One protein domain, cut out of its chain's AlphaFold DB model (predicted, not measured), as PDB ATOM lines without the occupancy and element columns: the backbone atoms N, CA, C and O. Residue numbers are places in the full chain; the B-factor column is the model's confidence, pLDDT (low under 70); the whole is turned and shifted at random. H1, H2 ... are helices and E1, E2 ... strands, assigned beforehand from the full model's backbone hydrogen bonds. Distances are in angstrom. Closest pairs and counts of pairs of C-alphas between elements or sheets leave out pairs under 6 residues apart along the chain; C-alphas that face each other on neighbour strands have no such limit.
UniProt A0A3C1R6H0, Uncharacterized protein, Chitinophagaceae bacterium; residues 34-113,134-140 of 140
ATOM      1  N   SER A  34     222.966 157.238  86.571       94.38
ATOM      2  CA  SER A  34     223.343 156.046  87.337       94.38
ATOM      3  C   SER A  34     222.398 155.796  88.510       94.38
ATOM      4  O   SER A  34     221.759 156.724  89.014       94.38
ATOM      5  N   ILE A  35     222.366 154.551  88.987       91.50
ATOM      6  CA  ILE A  35     221.621 154.160  90.190       91.50
ATOM      7  C   ILE A  35     221.993 155.064  91.373       91.50
ATOM      8  O   ILE A  35     221.105 155.592  92.037       91.50
ATOM      9  N   GLU A  36     223.283 155.323  91.601       91.25
ATOM     10  CA  GLU A  36     223.758 156.130  92.732       91.25
ATOM     11  C   GLU A  36     223.291 157.587  92.632       91.25
ATOM     12  O   GLU A  36     222.935 158.207  93.639       91.25
ATOM     13  N   LYS A  37     223.256 158.145  91.413       93.56
ATOM     14  CA  LYS A  37     222.736 159.496  91.180       93.56
ATOM     15  C   LYS A  37     221.243 159.567  91.495       93.56
ATOM     16  O   LYS A  37     220.812 160.511  92.153       93.56
ATOM     17  N   VAL A  38     220.468 158.566  91.077       92.38
ATOM     18  CA  VAL A  38     219.031 158.503  91.379       92.38
ATOM     19  C   VAL A  38     218.794 158.323  92.881       92.38
ATOM     20  O   VAL A  38     217.999 159.054  93.462       92.38
ATOM     21  N   GLN A  39     219.528 157.418  93.536       89.56
ATOM     22  CA  GLN A  39     219.417 157.170  94.980       89.56
ATOM     23  C   GLN A  39     219.756 158.387  95.836       89.56
ATOM     24  O   GLN A  39     219.090 158.640  96.834       89.56
ATOM     25  N   SER A  40     220.799 159.132  95.470       89.44
ATOM     26  CA  SER A  40     221.230 160.310  96.233       89.44
ATOM     27  C   SER A  40     220.388 161.558  95.959       89.44
ATOM     28  O   SER A  40     220.366 162.463  96.792       89.44
ATOM     29  N   GLY A  41     219.717 161.624  94.805       90.31
ATOM     30  CA  GLY A  41     218.951 162.794  94.376       90.31
ATOM     31  C   GLY A  41     217.435 162.698  94.561       90.31
ATOM     32  O   GLY A  41     216.755 163.715  94.412       90.31
ATOM     33  N   GLU A  42     216.876 161.511  94.816       89.94
ATOM     34  CA  GLU A  42     215.426 161.347  94.967       89.94
ATOM     35  C   GLU A  42     214.983 161.856  96.344       89.94
ATOM     36  O   GLU A  42     215.535 161.498  97.381       89.94
ATOM     37  N   ALA A  43     213.977 162.729  96.334       85.62
ATOM     38  CA  ALA A  43     213.426 163.348  97.531       85.62
ATOM     39  C   ALA A  43     212.380 162.453  98.213       85.62
ATOM     40  O   ALA A  43     212.138 162.591  99.415       85.62
ATOM     41  N   ALA A  44     211.734 161.566  97.449       80.38
ATOM     42  CA  ALA A  44     210.772 160.609  97.973       80.38
ATOM     43  C   ALA A  44     211.433 159.669  98.995       80.38
ATOM     44  O   ALA A  44     212.560 159.205  98.828       80.38
ATOM     45  N   GLN A  45     210.718 159.394 100.083       66.88
ATOM     46  CA  GLN A  45     211.238 158.592 101.189       66.88
ATOM     47  C   GLN A  45     211.067 157.090 100.922       66.88
ATOM     48  O   GLN A  45     210.123 156.663 100.258       66.88
ATOM     49  N   ASN A  46     211.938 156.290 101.546       64.38
ATOM     50  CA  ASN A  46     211.966 154.823 101.524       64.38
ATOM     51  C   ASN A  46     212.312 154.222 100.156       64.38
ATOM     52  O   ASN A  46     211.435 153.982  99.330       64.38
ATOM     53  N   VAL A  47     213.593 153.897  99.973       66.88
ATOM     54  CA  VAL A  47     214.041 153.022  98.887       66.88
ATOM     55  C   VAL A  47     213.630 151.594  99.235       66.88
ATOM     56  O   VAL A  47     214.192 150.980 100.143       66.88
ATOM     57  N   LEU A  48     212.668 151.051  98.502       66.44
ATOM     58  CA  LEU A  48     212.486 149.612  98.391       66.44
ATOM     59  C   LEU A  48     213.296 149.179  97.169       66.44
ATOM     60  O   LEU A  48     212.894 149.409  96.029       66.44
ATOM     61  N   LYS A  49     214.486 148.618  97.398       64.75
ATOM     62  CA  LYS A  49     215.221 147.937  96.331       64.75
ATOM     63  C   LYS A  49     214.585 146.559  96.179       64.75
ATOM     64  O   LYS A  49     214.754 145.719  97.057       64.75
ATOM     65  N   ASP A  50     213.797 146.373  95.125       59.47
ATOM     66  CA  ASP A  50     213.131 145.093  94.846       59.47
ATOM     67  C   ASP A  50     214.128 144.099  94.210       59.47
ATOM     68  O   ASP A  50     214.123 142.909  94.516       59.47
ATOM     69  N   ASN A  51     215.054 144.604  93.381       65.06
ATOM     70  CA  ASN A  51     216.103 143.863  92.667       65.06
ATOM     71  C   ASN A  51     217.242 144.809  92.199       65.06
ATOM     72  O   ASN A  51     217.236 146.000  92.512       65.06
ATOM     73  N   ASP A  52     218.273 144.291  91.515       70.88
ATOM     74  CA  ASP A  52     219.441 145.090  91.090       70.88
ATOM     75  C   ASP A  52     219.139 146.127  89.995       70.88
ATOM     76  O   ASP A  52     219.851 147.124  89.895       70.88
ATOM     77  N   ASP A  53     218.062 145.936  89.236       86.25
ATOM     78  CA  ASP A  53     217.650 146.750  88.093       86.25
ATOM     79  C   ASP A  53     216.504 147.728  88.402       86.25
ATOM     80  O   ASP A  53     216.071 148.456  87.506       86.25
ATOM     81  N   MET A  54     216.024 147.810  89.651       89.94
ATOM     82  CA  MET A  54     214.944 148.728  90.020       89.94
ATOM     83  C   MET A  54     215.152 149.434  91.363       89.94
ATOM     84  O   MET A  54     215.511 148.835  92.379       89.94
ATOM     85  N   LEU A  55     214.812 150.725  91.393       91.06
ATOM     86  CA  LEU A  55     214.569 151.463  92.633       91.06
ATOM     87  C   LEU A  55     213.099 151.840  92.723       91.06
ATOM     88  O   LEU A  55     212.574 152.479  91.813       91.06
ATOM     89  N   GLN A  56     212.456 151.508  93.838       90.81
ATOM     90  CA  GLN A  56     211.077 151.886  94.103       90.81
ATOM     91  C   GLN A  56     210.994 152.810  95.318       90.81
ATOM     92  O   GLN A  56     211.599 152.547  96.355       90.81
ATOM     93  N   TYR A  57     210.195 153.866  95.198       89.94
ATOM     94  CA  TYR A  57     209.916 154.835  96.255       89.94
ATOM     95  C   TYR A  57     208.416 154.972  96.472       89.94
ATOM     96  O   TYR A  57     207.628 154.771  95.547       89.94
ATOM     97  N   LYS A  58     208.014 155.367  97.682       88.38
ATOM     98  CA  LYS A  58     206.628 155.757  97.970       88.38
ATOM     99  C   LYS A  58     206.485 157.267  97.853       88.38
ATOM    100  O   LYS A  58     207.275 158.012  98.426       88.38
ATOM    101  N   ASP A  59     205.451 157.715  97.152       89.06
ATOM    102  CA  ASP A  59     205.175 159.138  96.961       89.06
ATOM    103  C   ASP A  59     203.668 159.408  96.826       89.06
ATOM    104  O   ASP A  59     202.840 158.498  96.925       89.06
ATOM    105  N   GLN A  60     203.294 160.665  96.600       87.38
ATOM    106  CA  GLN A  60     201.932 161.093  96.326       87.38
ATOM    107  C   GLN A  60     201.851 161.873  95.011       87.38
ATOM    108  O   GLN A  60     202.636 162.782  94.752       87.38
ATOM    109  N   LEU A  61     200.846 161.563  94.191       83.31
ATOM    110  CA  LEU A  61     200.511 162.321  92.984       83.31
ATOM    111  C   LEU A  61     199.031 162.698  93.028       83.31
ATOM    112  O   LEU A  61     198.172 161.825  93.082       83.31
ATOM    113  N   GLY A  62     198.724 163.998  93.045       79.62
ATOM    114  CA  GLY A  62     197.335 164.477  93.091       79.62
ATOM    115  C   GLY A  62     196.549 164.017  94.326       79.62
ATOM    116  O   GLY A  62     195.345 163.814  94.231       79.62
ATOM    117  N   GLY A  63     197.225 163.802  95.462       81.19
ATOM    118  CA  GLY A  63     196.615 163.290  96.699       81.19
ATOM    119  C   GLY A  63     196.491 161.764  96.776       81.19
ATOM    120  O   GLY A  63     196.014 161.240  97.780       81.19
ATOM    121  N   PHE A  64     196.946 161.035  95.754       78.56
ATOM    122  CA  PHE A  64     196.949 159.576  95.743       78.56
ATOM    123  C   PHE A  64     198.337 159.029  96.055       78.56
ATOM    124  O   PHE A  64     199.311 159.397  95.399       78.56
ATOM    125  N   THR A  65     198.418 158.104  97.008       85.44
ATOM    126  CA  THR A  65     199.646 157.348  97.273       85.44
ATOM    127  C   THR A  65     200.006 156.477  96.070       85.44
ATOM    128  O   THR A  65     199.173 155.709  95.584       85.44
ATOM    129  N   CYS A  66     201.257 156.563  95.631       85.62
ATOM    130  CA  CYS A  66     201.811 155.810  94.515       85.62
ATOM    131  C   CYS A  66     203.189 155.242  94.831       85.62
ATOM    132  O   CYS A  66     203.892 155.698  95.732       85.62
ATOM    133  N   ASP A  67     203.548 154.237  94.049       87.94
ATOM    134  CA  ASP A  67     204.909 153.776  93.862       87.94
ATOM    135  C   ASP A  67     205.537 154.523  92.687       87.94
ATOM    136  O   ASP A  67     204.919 154.683  91.633       87.94
ATOM    137  N   VAL A  68     206.773 154.964  92.877       91.06
ATOM    138  CA  VAL A  68     207.613 155.592  91.860       91.06
ATOM    139  C   VAL A  68     208.752 154.635  91.592       91.06
ATOM    140  O   VAL A  68     209.540 154.363  92.494       91.06
ATOM    141  N   MET A  69     208.823 154.105  90.380       91.25
ATOM    142  CA  MET A  69     209.792 153.075  90.022       91.25
ATOM    143  C   MET A  69     210.749 153.616  88.969       91.25
ATOM    144  O   MET A  69     210.314 154.160  87.956       91.25
ATOM    145  N   TYR A  70     212.039 153.426  89.207       92.38
ATOM    146  CA  TYR A  70     213.130 153.713  88.288       92.38
ATOM    147  C   TYR A  70     213.706 152.391  87.805       92.38
ATOM    148  O   TYR A  70     214.117 151.587  88.641       92.38
ATOM    149  N   ILE A  71     213.726 152.171  86.491       92.38
ATOM    150  CA  ILE A  71     214.207 150.932  85.871       92.38
ATOM    151  C   ILE A  71     215.545 151.203  85.186       92.38
ATOM    152  O   ILE A  71     215.687 152.162  84.420       92.38
ATOM    153  N   PHE A  72     216.516 150.338  85.453       92.81
ATOM    154  CA  PHE A  72     217.884 150.440  84.969       92.81
ATOM    155  C   PHE A  72     218.203 149.289  84.015       92.81
ATOM    156  O   PHE A  72     217.688 148.186  84.150       92.81
ATOM    157  N   ASN A  73     219.057 149.544  83.025       93.50
ATOM    158  CA  ASN A  73     219.595 148.481  82.179       93.50
ATOM    159  C   ASN A  73     220.765 147.747  82.860       93.50
ATOM    160  O   ASN A  73     221.247 148.161  83.912       93.50
ATOM    161  N   GLU A  74     221.291 146.713  82.202       92.50
ATOM    162  CA  GLU A  74     222.427 145.901  82.679       92.50
ATOM    163  C   GLU A  74     223.713 146.708  82.959       92.50
ATOM    164  O   GLU A  74     224.589 146.252  83.687       92.50
ATOM    165  N   ASN A  75     223.831 147.924  82.410       94.00
ATOM    166  CA  ASN A  75     224.948 148.842  82.654       94.00
ATOM    167  C   ASN A  75     224.649 149.862  83.772       94.00
ATOM    168  O   ASN A  75     225.335 150.888  83.868       94.00
ATOM    169  N   ASN A  76     223.616 149.623  84.589       92.38
ATOM    170  CA  ASN A  76     223.146 150.496  85.668       92.38
ATOM    171  C   ASN A  76     222.781 151.910  85.193       92.38
ATOM    172  O   ASN A  76     223.046 152.902  85.880       92.38
ATOM    173  N   LYS A  77     222.202 152.015  83.992       95.44
ATOM    174  CA  LYS A  77     221.743 153.280  83.405       95.44
ATOM    175  C   LYS A  77     220.229 153.354  83.419       95.44
ATOM    176  O   LYS A  77     219.579 152.408  82.983       95.44
ATOM    177  N   LEU A  78     219.689 154.477  83.888       94.50
ATOM    178  CA  LEU A  78     218.254 154.727  83.931       94.50
ATOM    179  C   LEU A  78     217.675 154.711  82.513       94.50
ATOM    180  O   LEU A  78     218.150 155.449  81.649       94.50
ATOM    181  N   ILE A  79     216.654 153.889  82.286       94.62
ATOM    182  CA  ILE A  79     215.993 153.748  80.979       94.62
ATOM    183  C   ILE A  79     214.479 153.966  81.030       94.62
ATOM    184  O   ILE A  79     213.864 154.086  79.977       94.62
ATOM    185  N   SER A  80     213.873 153.982  82.219       92.56
ATOM    186  CA  SER A  80     212.430 154.191  82.374       92.56
ATOM    187  C   SER A  80     212.080 154.662  83.785       92.56
ATOM    188  O   SER A  80     212.738 154.298  84.766       92.56
ATOM    189  N   GLY A  81     211.027 155.476  83.877       91.69
ATOM    190  CA  GLY A  81     210.425 155.940  85.119       91.69
ATOM    191  C   GLY A  81     208.912 155.745  85.091       91.69
ATOM    192  O   GLY A  81     208.259 156.057  84.100       91.69
ATOM    193  N   ASN A  82     208.345 155.225  86.179       89.38
ATOM    194  CA  ASN A  82     206.956 154.771  86.195       89.38
ATOM    195  C   ASN A  82     206.247 155.213  87.475       89.38
ATOM    196  O   ASN A  82     206.828 155.184  88.564       89.38
ATOM    197  N   TYR A  83     204.965 155.547  87.351       88.25
ATOM    198  CA  TYR A  83     204.046 155.671  88.481       88.25
ATOM    199  C   TYR A  83     203.134 154.446  88.531       88.25
ATOM    200  O   TYR A  83     202.462 154.139  87.548       88.25
ATOM    201  N   ARG A  84     203.078 153.767  89.680       83.69
ATOM    202  CA  ARG A  84     202.187 152.625  89.917       83.69
ATOM    203  C   ARG A  84     201.273 152.881  91.105       83.69
ATOM    204  O   ARG A  84     201.715 153.237  92.193       83.69
ATOM    205  N   PHE A  85     199.990 152.608  90.914       78.88
ATOM    206  CA  PHE A  85     198.984 152.669  91.972       78.88
ATOM    207  C   PHE A  85     198.476 151.263  92.281       78.88
ATOM    208  O   PHE A  85     198.234 150.473  91.374       78.88
ATOM    209  N   SER A  86     198.312 150.950  93.565       72.06
ATOM    210  CA  SER A  86     197.879 149.628  94.051       72.06
ATOM    211  C   SER A  86     196.583 149.687  94.866       72.06
ATOM    212  O   SER A  86     196.244 148.747  95.593       72.06
ATOM    213  N   LYS A  87     195.833 150.791  94.754       78.06
ATOM    214  CA  LYS A  87     194.545 150.938  95.431       78.06
ATOM    215  C   LYS A  87     193.538 149.971  94.824       78.06
ATOM    216  O   LYS A  87     193.325 149.962  93.619       78.06
ATOM    217  N   LYS A  88     192.905 149.171  95.680       79.25
ATOM    218  CA  LYS A  88     191.905 148.191  95.261       79.25
ATOM    219  C   LYS A  88     190.505 148.777  95.389       79.25
ATOM    220  O   LYS A  88     190.104 149.215  96.464       79.25
ATOM    221  N   TYR A  89     189.758 148.716  94.300       77.88
ATOM    222  CA  TYR A  89     188.333 149.002  94.232       77.88
ATOM    223  C   TYR A  89     187.545 147.735  93.907       77.88
ATOM    224  O   TYR A  89     187.992 146.888  93.132       77.88
ATOM    225  N   SER A  90     186.344 147.634  94.471       80.81
ATOM    226  CA  SER A  90     185.334 146.654  94.055       80.81
ATOM    227  C   SER A  90     184.629 147.073  92.762       80.81
ATOM    228  O   SER A  90     184.213 146.226  91.979       80.81
ATOM    229  N   ASN A  91     184.512 148.383  92.521       81.81
ATOM    230  CA  ASN A  91     183.904 148.948  91.324       81.81
ATOM    231  C   ASN A  91     184.975 149.257  90.266       81.81
ATOM    232  O   ASN A  91     185.828 150.120  90.478       81.81
ATOM    233  N   MET A  92     184.888 148.593  89.109       78.06
ATOM    234  CA  MET A  92     185.812 148.779  87.985       78.06
ATOM    235  C   MET A  92     185.865 150.234  87.489       78.06
ATOM    236  O   MET A  92     186.931 150.721  87.120       78.06
ATOM    237  N   GLN A  93     184.743 150.959  87.547       82.69
ATOM    238  CA  GLN A  93     184.656 152.346  87.082       82.69
ATOM    239  C   GLN A  93     185.576 153.295  87.864       82.69
ATOM    240  O   GLN A  93     186.041 154.288  87.301       82.69
ATOM    241  N   LEU A  94     185.868 152.984  89.132       83.31
ATOM    242  CA  LEU A  94     186.755 153.795  89.969       83.31
ATOM    243  C   LEU A  94     188.215 153.704  89.506       83.31
ATOM    244  O   LEU A  94     188.917 154.707  89.533       83.31
ATOM    245  N   TYR A  95     188.656 152.550  88.991       82.25
ATOM    246  CA  TYR A  95     189.994 152.436  88.397       82.25
ATOM    247  C   TYR A  95     190.134 153.296  87.138       82.25
ATOM    248  O   TYR A  95     191.159 153.942  86.949       82.25
ATOM    249  N   VAL A  96     189.095 153.335  86.296       82.62
ATOM    250  CA  VAL A  96     189.082 154.160  85.076       82.62
ATOM    251  C   VAL A  96     189.111 155.652  85.423       82.62
ATOM    252  O   VAL A  96     189.833 156.421  84.794       82.62
ATOM    253  N   GLN A  97     188.356 156.071  86.442       85.50
ATOM    254  CA  GLN A  97     188.346 157.463  86.909       85.50
ATOM    255  C   GLN A  97     189.711 157.904  87.445       85.50
ATOM    256  O   GLN A  97     190.203 158.974  87.074       85.50
ATOM    257  N   ASP A  98     190.334 157.068  88.271       84.75
ATOM    258  CA  ASP A  98     191.668 157.322  88.803       84.75
ATOM    259  C   ASP A  98     192.706 157.387  87.673       84.75
ATOM    260  O   ASP A  98     193.436 158.373  87.575       84.75
ATOM    261  N   TYR A  99     192.717 156.410  86.757       84.81
ATOM    262  CA  TYR A  99     193.610 156.407  85.590       84.81
ATOM    263  C   TYR A  99     193.510 157.706  84.780       84.81
ATOM    264  O   TYR A  99     194.528 158.348  84.520       84.81
ATOM    265  N   ASN A 100     192.292 158.137  84.440       87.44
ATOM    266  CA  ASN A 100     192.074 159.374  83.686       87.44
ATOM    267  C   ASN A 100     192.594 160.606  84.438       87.44
ATOM    268  O   ASN A 100     193.203 161.493  83.838       87.44
ATOM    269  N   SER A 101     192.389 160.645  85.756       88.56
ATOM    270  CA  SER A 101     192.886 161.728  86.609       88.56
ATOM    271  C   SER A 101     194.416 161.774  86.608       88.56
ATOM    272  O   SER A 101     195.006 162.844  86.460       88.56
ATOM    273  N   PHE A 102     195.079 160.620  86.693       85.38
ATOM    274  CA  PHE A 102     196.541 160.545  86.659       85.38
ATOM    275  C   PHE A 102     197.123 160.895  85.305       85.38
ATOM    276  O   PHE A 102     198.055 161.692  85.239       85.38
ATOM    277  N   LYS A 103     196.559 160.349  84.229       87.19
ATOM    278  CA  LYS A 103     196.953 160.678  82.860       87.19
ATOM    279  C   LYS A 103     196.905 162.186  82.639       87.19
ATOM    280  O   LYS A 103     197.879 162.766  82.168       87.19
ATOM    281  N   TYR A 104     195.831 162.840  83.086       89.94
ATOM    282  CA  TYR A 104     195.732 164.295  83.053       89.94
ATOM    283  C   TYR A 104     196.852 164.980  83.855       89.94
ATOM    284  O   TYR A 104     197.543 165.842  83.314       89.94
ATOM    285  N   LEU A 105     197.086 164.585  85.111       88.81
ATOM    286  CA  LEU A 105     198.142 165.170  85.953       88.81
ATOM    287  C   LEU A 105     199.547 164.995  85.358       88.81
ATOM    288  O   LEU A 105     200.363 165.916  85.410       88.81
ATOM    289  N   LEU A 106     199.833 163.837  84.766       87.56
ATOM    290  CA  LEU A 106     201.112 163.557  84.118       87.56
ATOM    291  C   LEU A 106     201.275 164.356  82.829       87.56
ATOM    292  O   LEU A 106     202.356 164.884  82.590       87.56
ATOM    293  N   MET A 107     200.204 164.538  82.053       89.62
ATOM    294  CA  MET A 107     200.224 165.417  80.884       89.62
ATOM    295  C   MET A 107     200.479 166.879  81.257       89.62
ATOM    296  O   MET A 107     201.203 167.569  80.544       89.62
ATOM    297  N   GLN A 108     199.939 167.351  82.386       89.25
ATOM    298  CA  GLN A 108     200.259 168.687  82.902       89.25
ATOM    299  C   GLN A 108     201.733 168.802  83.316       89.25
ATOM    300  O   GLN A 108     202.349 169.845  83.120       89.25
ATOM    301  N   LYS A 109     202.309 167.730  83.875       86.38
ATOM    302  CA  LYS A 109     203.694 167.716  84.367       86.38
ATOM    303  C   LYS A 109     204.731 167.582  83.249       86.38
ATOM    304  O   LYS A 109     205.727 168.303  83.248       86.38
ATOM    305  N   TYR A 110     204.520 166.656  82.320       86.56
ATOM    306  CA  TYR A 110     205.519 166.264  81.322       86.56
ATOM    307  C   TYR A 110     205.196 166.771  79.911       86.56
ATOM    308  O   TYR A 110     206.118 167.013  79.124       86.56
ATOM    309  N   GLY A 111     203.921 167.042  79.626       89.12
ATOM    310  CA  GLY A 111     203.408 167.429  78.315       89.12
ATOM    311  C   GLY A 111     202.624 166.302  77.640       89.12
ATOM    312  O   GLY A 111     202.286 165.291  78.253       89.12
ATOM    313  N   LYS A 112     202.309 166.477  76.353       87.81
ATOM    314  CA  LYS A 112     201.621 165.444  75.568       87.81
ATOM    315  C   LYS A 112     202.539 164.219  75.404       87.81
ATOM    316  O   LYS A 112     203.678 164.408  74.972       87.81
ATOM    317  N   PRO A 113     202.064 162.994  75.689       86.19
ATOM    318  CA  PRO A 113     202.879 161.799  75.531       86.19
ATOM    319  C   PRO A 113     203.194 161.533  74.056       86.19
ATOM    320  O   PRO A 113     202.377 161.807  73.169       86.19
ATOM    321  N   GLY A 134     193.818 145.901  88.659       45.81
ATOM    322  CA  GLY A 134     193.806 146.912  89.703       45.81
ATOM    323  C   GLY A 134     195.070 147.765  89.802       45.81
ATOM    324  O   GLY A 134     195.279 148.405  90.831       45.81
ATOM    325  N   GLN A 135     195.899 147.789  88.756       50.03
ATOM    326  CA  GLN A 135     197.033 148.701  88.639       50.03
ATOM    327  C   GLN A 135     196.784 149.710  87.514       50.03
ATOM    328  O   GLN A 135     196.442 149.333  86.398       50.03
ATOM    329  N   ALA A 136     196.982 150.994  87.811       55.34
ATOM    330  CA  ALA A 136     197.235 152.009  86.796       55.34
ATOM    331  C   ALA A 136     198.752 152.205  86.728       55.34
ATOM    332  O   ALA A 136     199.375 152.473  87.761       55.34
ATOM    333  N   ILE A 137     199.324 152.016  85.539       54.72
ATOM    334  CA  ILE A 137     200.738 152.257  85.260       54.72
ATOM    335  C   ILE A 137     200.804 153.402  84.254       54.72
ATOM    336  O   ILE A 137     200.058 153.410  83.273       54.72
ATOM    337  N   ALA A 138     201.644 154.387  84.544       55.53
ATOM    338  CA  ALA A 138     201.955 155.448  83.610       55.53
ATOM    339  C   ALA A 138     203.469 155.592  83.497       55.53
ATOM    340  O   ALA A 138     204.147 155.865  84.498       55.53
ATOM    341  N   ASP A 139     203.943 155.419  82.269       55.00
ATOM    342  CA  ASP A 139     205.354 155.346  81.920       55.00
ATOM    343  C   ASP A 139     205.742 156.676  81.271       55.00
ATOM    344  O   ASP A 139     205.024 157.190  80.403       55.00
ATOM    345  N   GLY A 140     206.828 157.269  81.765       51.12
ATOM    346  CA  GLY A 140     207.444 158.476  81.209       51.12
ATOM    347  C   GLY A 140     208.655 158.139  80.365       51.12
ATOM    348  O   GLY A 140     209.361 157.170  80.729       51.12
TER     349      GLY A 140
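This is residues 34 to 113 and 134 to 140 of the 140 residues of an uncharacterized protein of Chitinophagaceae bacterium (UniProt A0A3C1R6H0). A twisted sheet of five strands has a short helix, H1, packed over one end of its strands and a long helix, H2, set slantwise at the other end. The strands lie side by side in the order E1, E2, E3, E4, E5, all antiparallel, and E2 bends by 62 degrees at residue 58. The printed part has 87 residues, with two named helices and five named strands in the order H1, E1, E2, E3, E4, H2, E5, a mixed class of helices and strands. It is compact, with a radius of gyration of the C-alphas of 13.8 A and spans of 40 by 28 by 23 A.

In the sheet, E3 is the longest strand, residues 64 to 72, 25.3 A from first to last C-alpha. E2 is residues 54 to 61, 20.0 A, and E4 is residues 78 to 85, 21.0 A. The edge strands are E1, residues 48 to 51, 8.9 A, and E5, residues 136 to 139, 10.0 A, ending with C-alpha 139 at (205.354, 155.346, 81.920). H2 is residues 92 to 110, 27.2 A, and begins with C-alpha 92 at (185.812, 148.779, 87.985). H1 is residues 35 to 41, 10.0 A, with C-alpha 35 at (221.621, 154.160, 90.190).

E1, E2, E3 and E4 form a meander, each strand the antiparallel neighbour of the one before, with hairpins E1 and E2, E2 and E3, and E3 and E4. Within hydrogen-bond range are N 48 and O 56, 2.8 A, between E1 and E2; N 57 and O 68, 2.8 A, between E2 and E3; N 69 and O 82, 2.9 A, between E3 and E4; and N 83 and O 138, 3.0 A, between E4 and E5. The sheet with its helices makes two layers, one of strands and one of helices. H1 is on the sheet at a height of 8.7 A, over E3 and along the strands, at 27 degrees to E3 on the local plane; the closest C-alphas of H1 and E4 are those of Ile 35 and Leu 78, 7.1 A apart. H2 is on the sheet at a height of 8.0 A, over E4 and slantwise to the strands, at 37 degrees to E4 on the local plane. The closest C-alphas of H2 and E5 are those of Tyr 99 and Ala 136, 5.8 A apart. H1 and H2 are apart. In H1 and H2 every O i to N i+4 pair is within hydrogen-bond range.

The two C-alphas farthest apart are those of Asn 75 and Asn 91, at 41.9 A. Residues 114 to 133 are not printed, and C-alphas 113 and 134 are 22.5 A apart across this cut, which lies in the link from H2 to E5. Of the links that are printed whole, none is long. The mean pLDDT of the printed part is 82.5; residues 45 to 51 and 134 to 140 are under 70.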